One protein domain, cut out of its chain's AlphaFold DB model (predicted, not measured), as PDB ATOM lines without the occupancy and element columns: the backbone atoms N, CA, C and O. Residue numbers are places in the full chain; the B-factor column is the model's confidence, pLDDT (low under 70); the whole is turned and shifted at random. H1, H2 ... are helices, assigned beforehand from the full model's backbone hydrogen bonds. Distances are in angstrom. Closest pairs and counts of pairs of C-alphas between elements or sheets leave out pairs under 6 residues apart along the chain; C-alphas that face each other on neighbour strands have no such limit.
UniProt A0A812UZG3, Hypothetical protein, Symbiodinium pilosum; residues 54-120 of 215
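This is residues 54 to 120 of the 215 residues of the protein "Hypothetical protein" of Symbiodinium pilosum (UniProt A0A812UZG3). Three short helices, H1, H2 and H3, group in a triangle, with H1 and H2 folded as a hairpin and H3 beside H2. The longer H4 is set loosely off this group, near the first residue of H1 and near H3, and residues 115 to 120, of which 115 to 119 belong to H4, stick out. The printed part has 67 residues, with four named helices in the order H1, H2, H3, H4 and no named strand; the class is all helix. The whole is compact, with a radius of gyration of the C-alphas of 11.6 A, and spans 31 by 24 by 20 A.

H1, residues 54 to 64, touches H2, residues 68 to 78, closest at the C-alphas of Ala 64 and Leu 71, 4.6 A apart. The two form a helical hairpin, at a steep tilt of 41 degrees, opposite ways. H3, residues 89 to 96, touches H2 at a shallow tilt of 13 degrees, the same way; their closest C-alphas, of Lys 68 and Ile 89, are 6.0 A apart. H1 and H3 are only just apart, closest 8.1 A. H4, residues 104 to 119, is close to but not clearly touching H1, with the closest C-alphas, of Leu 54 and Tyr 105, at 7.6 A, and H3, with those of Lys 94 and Val 110 at 7.2 A. H2 and H4 are apart. In H1, H2, H3 and H4 every O i to N i+4 pair is within hydrogen-bond range.

H1 begins at C-alpha 54, (142.843, 220.392, 213.973), and measures 15.2 A, as does H2. H3 measures 10.6 A. H4 measures 22.5 A and ends at C-alpha 119, (165.453, 223.358, 202.349).

The C-alphas farthest apart, of Lys 77 and Gly 120, are 34.5 A apart. The printed part has no cut; the link H1 to H2 is tight, the other two short. The model's confidence is under 70 at residues 99 to 110, 113 and 115 to 120.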
ATOM      1  N   LEU A  54     141.503 220.605 214.520       74.62
ATOM      2  CA  LEU A  54     142.843 220.392 213.973       74.62
ATOM      3  C   LEU A  54     143.921 220.269 215.059       74.62
ATOM      4  O   LEU A  54     144.718 219.336 215.039       74.62
ATOM      5  N   GLN A  55     143.971 221.214 215.998       80.88
ATOM      6  CA  GLN A  55     144.931 221.168 217.101       80.88
ATOM      7  C   GLN A  55     144.719 219.939 217.980       80.88
ATOM      8  O   GLN A  55     145.694 219.398 218.494       80.88
ATOM      9  N   GLN A  56     143.470 219.495 218.149       82.56
ATOM     10  CA  GLN A  56     143.153 218.262 218.863       82.56
ATOM     11  C   GLN A  56     143.737 217.056 218.126       82.56
ATOM     12  O   GLN A  56     144.602 216.397 218.700       82.56
ATOM     13  N   ALA A  57     143.407 216.875 216.845       77.50
ATOM     14  CA  ALA A  57     143.913 215.774 216.022       77.50
ATOM     15  C   ALA A  57     145.451 215.745 215.937       77.50
ATOM     16  O   ALA A  57     146.074 214.709 216.153       77.50
ATOM     17  N   VAL A  58     146.097 216.897 215.715       82.56
ATOM     18  CA  VAL A  58     147.569 217.004 215.717       82.56
ATOM     19  C   VAL A  58     148.141 216.673 217.096       82.56
ATOM     20  O   VAL A  58     149.163 215.995 217.200       82.56
ATOM     21  N   SER A  59     147.508 217.142 218.175       85.31
ATOM     22  CA  SER A  59     147.974 216.846 219.531       85.31
ATOM     23  C   SER A  59     147.817 215.373 219.896       85.31
ATOM     24  O   SER A  59     148.681 214.837 220.586       85.31
ATOM     25  N   GLU A  60     146.767 214.715 219.413       84.75
ATOM     26  CA  GLU A  60     146.532 213.285 219.599       84.75
ATOM     27  C   GLU A  60     147.531 212.453 218.805       84.75
ATOM     28  O   GLU A  60     148.155 211.558 219.376       84.75
ATOM     29  N   LEU A  61     147.789 212.816 217.549       83.75
ATOM     30  CA  LEU A  61     148.795 212.155 216.726       83.75
ATOM     31  C   LEU A  61     150.205 212.310 217.317       83.75
ATOM     32  O   LEU A  61     150.945 211.332 217.419       83.75
ATOM     33  N   ASN A  62     150.564 213.510 217.782       86.81
ATOM     34  CA  ASN A  62     151.842 213.768 218.458       86.81
ATOM     35  C   ASN A  62     151.938 213.093 219.837       86.81
ATOM     36  O   ASN A  62     153.031 212.807 220.329       86.81
ATOM     37  N   LYS A  63     150.803 212.854 220.501       90.00
ATOM     38  CA  LYS A  63     150.754 212.079 221.744       90.00
ATOM     39  C   LYS A  63     150.986 210.597 221.450       90.00
ATOM     40  O   LYS A  63     151.796 209.986 222.140       90.00
ATOM     41  N   ALA A  64     150.344 210.063 220.411       85.00
ATOM     42  CA  ALA A  64     150.484 208.676 219.976       85.00
ATOM     43  C   ALA A  64     151.877 208.383 219.395       85.00
ATOM     44  O   ALA A  64     152.431 207.315 219.631       85.00
ATOM     45  N   SER A  65     152.518 209.346 218.724       85.44
ATOM     46  CA  SER A  65     153.859 209.173 218.144       85.44
ATOM     47  C   SER A  65     154.982 208.995 219.167       85.44
ATOM     48  O   SER A  65     156.116 208.721 218.783       85.44
ATOM     49  N   ARG A  66     154.695 209.135 220.469       86.75
ATOM     50  CA  ARG A  66     155.651 208.836 221.545       86.75
ATOM     51  C   ARG A  66     156.014 207.355 221.599       86.75
ATOM     52  O   ARG A  66     157.119 207.025 222.017       86.75
ATOM     53  N   LYS A  67     155.103 206.471 221.180       91.19
ATOM     54  CA  LYS A  67     155.354 205.032 221.058       91.19
ATOM     55  C   LYS A  67     154.828 204.532 219.720       91.19
ATOM     56  O   LYS A  67     153.671 204.742 219.383       91.19
ATOM     57  N   LYS A  68     155.661 203.802 218.977       88.12
ATOM     58  CA  LYS A  68     155.292 203.280 217.653       88.12
ATOM     59  C   LYS A  68     154.024 202.417 217.687       88.12
ATOM     60  O   LYS A  68     153.186 202.561 216.810       88.12
ATOM     61  N   SER A  69     153.859 201.569 218.703       88.75
ATOM     62  CA  SER A  69     152.663 200.730 218.858       88.75
ATOM     63  C   SER A  69     151.383 201.546 219.055       88.75
ATOM     64  O   SER A  69     150.365 201.243 218.441       88.75
ATOM     65  N   GLU A  70     151.433 202.604 219.868       88.94
ATOM     66  CA  GLU A  70     150.294 203.505 220.088       88.94
ATOM     67  C   GLU A  70     149.950 204.289 218.816       88.94
ATOM     68  O   GLU A  70     148.774 204.457 218.501       88.94
ATOM     69  N   LEU A  71     150.964 204.718 218.058       85.25
ATOM     70  CA  LEU A  71     150.772 205.374 216.768       85.25
ATOM     71  C   LEU A  71     150.110 204.447 215.746       85.25
ATOM     72  O   LEU A  71     149.143 204.858 215.119       85.25
ATOM     73  N   VAL A  72     150.587 203.209 215.607       87.69
ATOM     74  CA  VAL A  72     150.002 202.218 214.687       87.69
ATOM     75  C   VAL A  72     148.531 201.975 215.031       87.69
ATOM     76  O   VAL A  72     147.678 202.131 214.167       87.69
ATOM     77  N   LEU A  73     148.207 201.742 216.310       87.00
ATOM     78  CA  LEU A  73     146.821 201.554 216.752       87.00
ATOM     79  C   LEU A  73     145.940 202.787 216.523       87.00
ATOM     80  O   LEU A  73     144.775 202.645 216.162       87.00
ATOM     81  N   HIS A  74     146.459 203.993 216.774       83.69
ATOM     82  CA  HIS A  74     145.710 205.232 216.556       83.69
ATOM     83  C   HIS A  74     145.397 205.428 215.069       83.69
ATOM     84  O   HIS A  74     144.288 205.816 214.717       83.69
ATOM     85  N   VAL A  75     146.358 205.122 214.200       84.56
ATOM     86  CA  VAL A  75     146.216 205.256 212.750       84.56
ATOM     87  C   VAL A  75     145.291 204.179 212.173       84.56
ATOM     88  O   VAL A  75     144.415 204.498 211.374       84.56
ATOM     89  N   GLU A  76     145.391 202.937 212.637       84.88
ATOM     90  CA  GLU A  76     144.490 201.854 212.225       84.88
ATOM     91  C   GLU A  76     143.049 202.090 212.702       84.88
ATOM     92  O   GLU A  76     142.111 201.935 211.925       84.88
ATOM     93  N   LYS A  77     142.849 202.501 213.964       81.94
ATOM     94  CA  LYS A  77     141.506 202.653 214.552       81.94
ATOM     95  C   LYS A  77     140.803 203.950 214.166       81.94
ATOM     96  O   LYS A  77     139.605 203.918 213.910       81.94
ATOM     97  N   ASN A  78     141.510 205.082 214.172       79.56
ATOM     98  CA  ASN A  78     140.885 206.392 213.952       79.56
ATOM     99  C   ASN A  78     140.965 206.851 212.497       79.56
ATOM    100  O   ASN A  78     140.084 207.581 212.054       79.56
ATOM    101  N   LEU A  79     142.015 206.457 211.769       75.88
ATOM    102  CA  LEU A  79     142.212 206.848 210.369       75.88
ATOM    103  C   LEU A  79     141.942 205.697 209.390       75.88
ATOM    104  O   LEU A  79     141.873 205.945 208.191       75.88
ATOM    105  N   GLY A  80     141.772 204.458 209.868       74.50
ATOM    106  CA  GLY A  80     141.475 203.301 209.017       74.50
ATOM    107  C   GLY A  80     142.621 202.904 208.085       74.50
ATOM    108  O   GLY A  80     142.391 202.219 207.092       74.50
ATOM    109  N   MET A  81     143.849 203.349 208.367       74.56
ATOM    110  CA  MET A  81     144.997 203.106 207.497       74.56
ATOM    111  C   MET A  81     145.780 201.878 207.952       74.56
ATOM    112  O   MET A  81     146.113 201.737 209.129       74.56
ATOM    113  N   LEU A  82     146.139 201.026 206.995       75.19
ATOM    114  CA  LEU A  82     147.015 199.886 207.231       75.19
ATOM    115  C   LEU A  82     148.464 200.360 207.224       75.19
ATOM    116  O   LEU A  82     149.041 200.664 206.181       75.19
ATOM    117  N   VAL A  83     149.052 200.439 208.412       78.56
ATOM    118  CA  VAL A  83     150.437 200.865 208.579       78.56
ATOM    119  C   VAL A  83     151.349 199.647 208.576       78.56
ATOM    120  O   VAL A  83     151.157 198.704 209.339       78.56
ATOM    121  N   SER A  84     152.394 199.682 207.748       80.50
ATOM    122  CA  SER A  84     153.403 198.624 207.758       80.50
ATOM    123  C   SER A  84     154.106 198.552 209.124       80.50
ATOM    124  O   SER A  84     154.626 199.568 209.602       80.50
ATOM    125  N   PRO A  85     154.220 197.361 209.745       75.12
ATOM    126  CA  PRO A  85     154.832 197.203 211.063       75.12
ATOM    127  C   PRO A  85     156.323 197.567 211.075       75.12
ATOM    128  O   PRO A  85     156.868 197.889 212.130       75.12
ATOM    129  N   ASN A  86     156.985 197.598 209.915       83.62
ATOM    130  CA  ASN A  86     158.391 197.987 209.783       83.62
ATOM    131  C   ASN A  86     158.593 199.483 209.498       83.62
ATOM    132  O   ASN A  86     159.721 199.963 209.575       83.62
ATOM    133  N   ALA A  87     157.528 200.250 209.252       83.19
ATOM    134  CA  ALA A  87     157.640 201.680 208.991       83.19
ATOM    135  C   ALA A  87     158.151 202.448 210.223       83.19
ATOM    136  O   ALA A  87     157.809 202.156 211.373       83.19
ATOM    137  N   THR A  88     159.004 203.441 209.999       86.94
ATOM    138  CA  THR A  88     159.483 204.354 211.041       86.94
ATOM    139  C   THR A  88     158.372 205.324 211.437       86.94
ATOM    140  O   THR A  88     157.567 205.710 210.600       86.94
ATOM    141  N   ILE A  89     158.361 205.792 212.691       84.50
ATOM    142  CA  ILE A  89     157.362 206.757 213.202       84.50
ATOM    143  C   ILE A  89     157.199 207.968 212.266       84.50
ATOM    144  O   ILE A  89     156.079 208.370 211.967       84.50
ATOM    145  N   ALA A  90     158.311 208.505 211.755       84.62
ATOM    146  CA  ALA A  90     158.304 209.629 210.823       84.62
ATOM    147  C   ALA A  90     157.640 209.296 209.476       84.62
ATOM    148  O   ALA A  90     156.978 210.151 208.895       84.62
ATOM    149  N   THR A  91     157.809 208.069 208.979       84.12
ATOM    150  CA  THR A  91     157.177 207.592 207.741       84.12
ATOM    151  C   THR A  91     155.678 207.426 207.948       84.12
ATOM    152  O   THR A  91     154.907 207.979 207.180       84.12
ATOM    153  N   ILE A  92     155.271 206.808 209.061       83.31
ATOM    154  CA  ILE A  92     153.858 206.632 209.429       83.31
ATOM    155  C   ILE A  92     153.151 207.985 209.519       83.31
ATOM    156  O   ILE A  92     152.074 208.153 208.967       83.31
ATOM    157  N   GLN A  93     153.777 208.964 210.175       83.75
ATOM    158  CA  GLN A  93     153.254 210.325 210.225       83.75
ATOM    159  C   GLN A  93     153.158 210.935 208.822       83.75
ATOM    160  O   GLN A  93     152.104 211.411 208.432       83.75
ATOM    161  N   LYS A  94     154.231 210.895 208.021       81.75
ATOM    162  CA  LYS A  94     154.206 211.420 206.643       81.75
ATOM    163  C   LYS A  94     153.099 210.801 205.792       81.75
ATOM    164  O   LYS A  94     152.479 211.529 205.023       81.75
ATOM    165  N   ASP A  95     152.856 209.506 205.938       78.94
ATOM    166  CA  ASP A  95     151.836 208.790 205.180       78.94
ATOM    167  C   ASP A  95     150.431 209.150 205.672       78.94
ATOM    168  O   ASP A  95     149.569 209.462 204.854       78.94
ATOM    169  N   THR A  96     150.215 209.252 206.992       76.12
ATOM    170  CA  THR A  96     148.917 209.698 207.532       76.12
ATOM    171  C   THR A  96     148.543 211.087 207.060       76.12
ATOM    172  O   THR A  96     147.373 211.389 206.891       76.12
ATOM    173  N   TYR A  97     149.523 211.941 206.811       73.88
ATOM    174  CA  TYR A  97     149.294 213.293 206.333       73.88
ATOM    175  C   TYR A  97     149.039 213.422 204.826       73.88
ATOM    176  O   TYR A  97     148.589 214.480 204.386       73.88
ATOM    177  N   LYS A  98     149.386 212.406 204.031       70.94
ATOM    178  CA  LYS A  98     149.213 212.419 202.571       70.94
ATOM    179  C   LYS A  98     147.838 211.927 202.142       70.94
ATOM    180  O   LYS A  98     147.340 212.377 201.115       70.94
ATOM    181  N   GLU A  99     147.241 211.032 202.919       67.94
ATOM    182  CA  GLU A  99     145.978 210.404 202.549       67.94
ATOM    183  C   GLU A  99     144.809 211.391 202.502       67.94
ATOM    184  O   GLU A  99     144.672 212.297 203.338       67.94
ATOM    185  N   GLU A 100     143.928 211.194 201.514       57.06
ATOM    186  CA  GLU A 100     142.856 212.136 201.192       57.06
ATOM    187  C   GLU A 100     141.807 212.283 202.304       57.06
ATOM    188  O   GLU A 100     141.134 213.312 202.405       57.06
ATOM    189  N   SER A 101     141.732 211.303 203.203       63.78
ATOM    190  CA  SER A 101     140.844 211.331 204.364       63.78
ATOM    191  C   SER A 101     141.320 212.264 205.489       63.78
ATOM    192  O   SER A 101     140.641 212.385 206.511       63.78
ATOM    193  N   THR A 102     142.467 212.938 205.339       60.56
ATOM    194  CA  THR A 102     142.960 213.898 206.334       60.56
ATOM    195  C   THR A 102     142.676 215.350 205.960       60.56
ATOM    196  O   THR A 102     142.712 215.749 204.793       60.56
ATOM    197  N   SER A 103     142.354 216.149 206.986       62.38
ATOM    198  CA  SER A 103     142.000 217.571 206.876       62.38
ATOM    199  C   SER A 103     142.977 218.333 205.974       62.38
ATOM    200  O   SER A 103     144.190 218.223 206.138       62.38
ATOM    201  N   ILE A 104     142.456 219.172 205.071       61.34
ATOM    202  CA  ILE A 104     143.234 220.006 204.129       61.34
ATOM    203  C   ILE A 104     144.371 220.768 204.838       61.34
ATOM    204  O   ILE A 104     145.456 220.956 204.286       61.34
ATOM    205  N   TYR A 105     144.156 221.176 206.091       53.78
ATOM    206  CA  TYR A 105     145.158 221.873 206.897       53.78
ATOM    207  C   TYR A 105     146.349 220.991 207.306       53.78
ATOM    208  O   TYR A 105     147.474 221.486 207.346       53.78
ATOM    209  N   LEU A 106     146.125 219.700 207.584       66.25
ATOM    210  CA  LEU A 106     147.192 218.729 207.861       66.25
ATOM    211  C   LEU A 106     148.063 218.519 206.621       66.25
ATOM    212  O   LEU A 106     149.287 218.546 206.739       66.25
ATOM    213  N   ARG A 107     147.447 218.421 205.435       63.75
ATOM    214  CA  ARG A 107     148.185 218.313 204.167       63.75
ATOM    215  C   ARG A 107     149.113 219.513 203.953       63.75
ATOM    216  O   ARG A 107     150.311 219.331 203.753       63.75
ATOM    217  N   ARG A 108     148.601 220.744 204.124       66.50
ATOM    218  CA  ARG A 108     149.411 221.978 204.007       66.50
ATOM    219  C   ARG A 108     150.530 222.062 205.047       66.50
ATOM    220  O   ARG A 108     151.630 222.510 204.733       66.50
ATOM    221  N   PHE A 109     150.276 221.641 206.289       64.44
ATOM    222  CA  PHE A 109     151.312 221.604 207.330       64.44
ATOM    223  C   PHE A 109     152.450 220.648 206.964       64.44
ATOM    224  O   PHE A 109     153.610 220.875 207.304       64.44
ATOM    225  N   VAL A 110     152.129 219.582 206.246       67.12
ATOM    226  CA  VAL A 110     153.084 218.522 205.946       67.12
ATOM    227  C   VAL A 110     153.872 218.827 204.696       67.12
ATOM    228  O   VAL A 110     155.081 218.628 204.709       67.12
ATOM    229  N   GLU A 111     153.256 219.443 203.692       70.06
ATOM    230  CA  GLU A 111     153.997 220.129 202.630       70.06
ATOM    231  C   GLU A 111     155.000 221.130 203.210       70.06
ATOM    232  O   GLU A 111     156.171 221.101 202.841       70.06
ATOM    233  N   TRP A 112     154.588 221.941 204.191       78.06
ATOM    234  CA  TRP A 112     155.495 222.870 204.868       78.06
ATOM    235  C   TRP A 112     156.635 222.152 205.617       78.06
ATOM    236  O   TRP A 112     157.789 222.577 205.548       78.06
ATOM    237  N   MET A 113     156.354 221.029 206.288       67.38
ATOM    238  CA  MET A 113     157.381 220.207 206.945       67.38
ATOM    239  C   MET A 113     158.343 219.549 205.942       67.38
ATOM    240  O   MET A 113     159.550 219.550 206.177       67.38
ATOM    241  N   LEU A 114     157.856 219.020 204.814       70.56
ATOM    242  CA  LEU A 114     158.705 218.472 203.748       70.56
ATOM    243  C   LEU A 114     159.561 219.563 203.101       70.56
ATOM    244  O   LEU A 114     160.733 219.332 202.816       70.56
ATOM    245  N   GLN A 115     159.003 220.759 202.922       69.94
ATOM    246  CA  GLN A 115     159.727 221.920 202.418       69.94
ATOM    247  C   GLN A 115     160.836 222.352 203.386       69.94
ATOM    248  O   GLN A 115     161.928 222.716 202.954       69.94
ATOM    249  N   LYS A 116     160.605 222.239 204.700       68.50
ATOM    250  CA  LYS A 116     161.623 222.488 205.727       68.50
ATOM    251  C   LYS A 116     162.778 221.482 205.651       68.50
ATOM    252  O   LYS A 116     163.929 221.911 205.670       68.50
ATOM    253  N   GLU A 117     162.485 220.190 205.496       59.19
ATOM    254  CA  GLU A 117     163.496 219.132 205.331       59.19
ATOM    255  C   GLU A 117     164.282 219.284 204.016       59.19
ATOM    256  O   GLU A 117     165.509 219.208 204.017       59.19
ATOM    257  N   ALA A 118     163.599 219.580 202.904       60.19
ATOM    258  CA  ALA A 118     164.222 219.796 201.596       60.19
ATOM    259  C   ALA A 118     165.077 221.072 201.545       60.19
ATOM    260  O   ALA A 118     166.072 221.126 200.828       60.19
ATOM    261  N   SER A 119     164.709 222.097 202.318       56.66
ATOM    262  CA  SER A 119     165.453 223.358 202.349       56.66
ATOM    263  C   SER A 119     166.771 223.282 203.122       56.66
ATOM    264  O   SER A 119     167.577 224.197 202.989       56.66
ATOM    265  N   GLY A 120     167.012 222.247 203.943       52.72
ATOM    266  CA  GLY A 120     168.265 222.089 204.699       52.72
ATOM    267  C   GLY A 120     168.684 223.331 205.505       52.72
ATOM    268  O   GLY A 120     169.857 223.478 205.865       52.72
TER     269      GLY A 120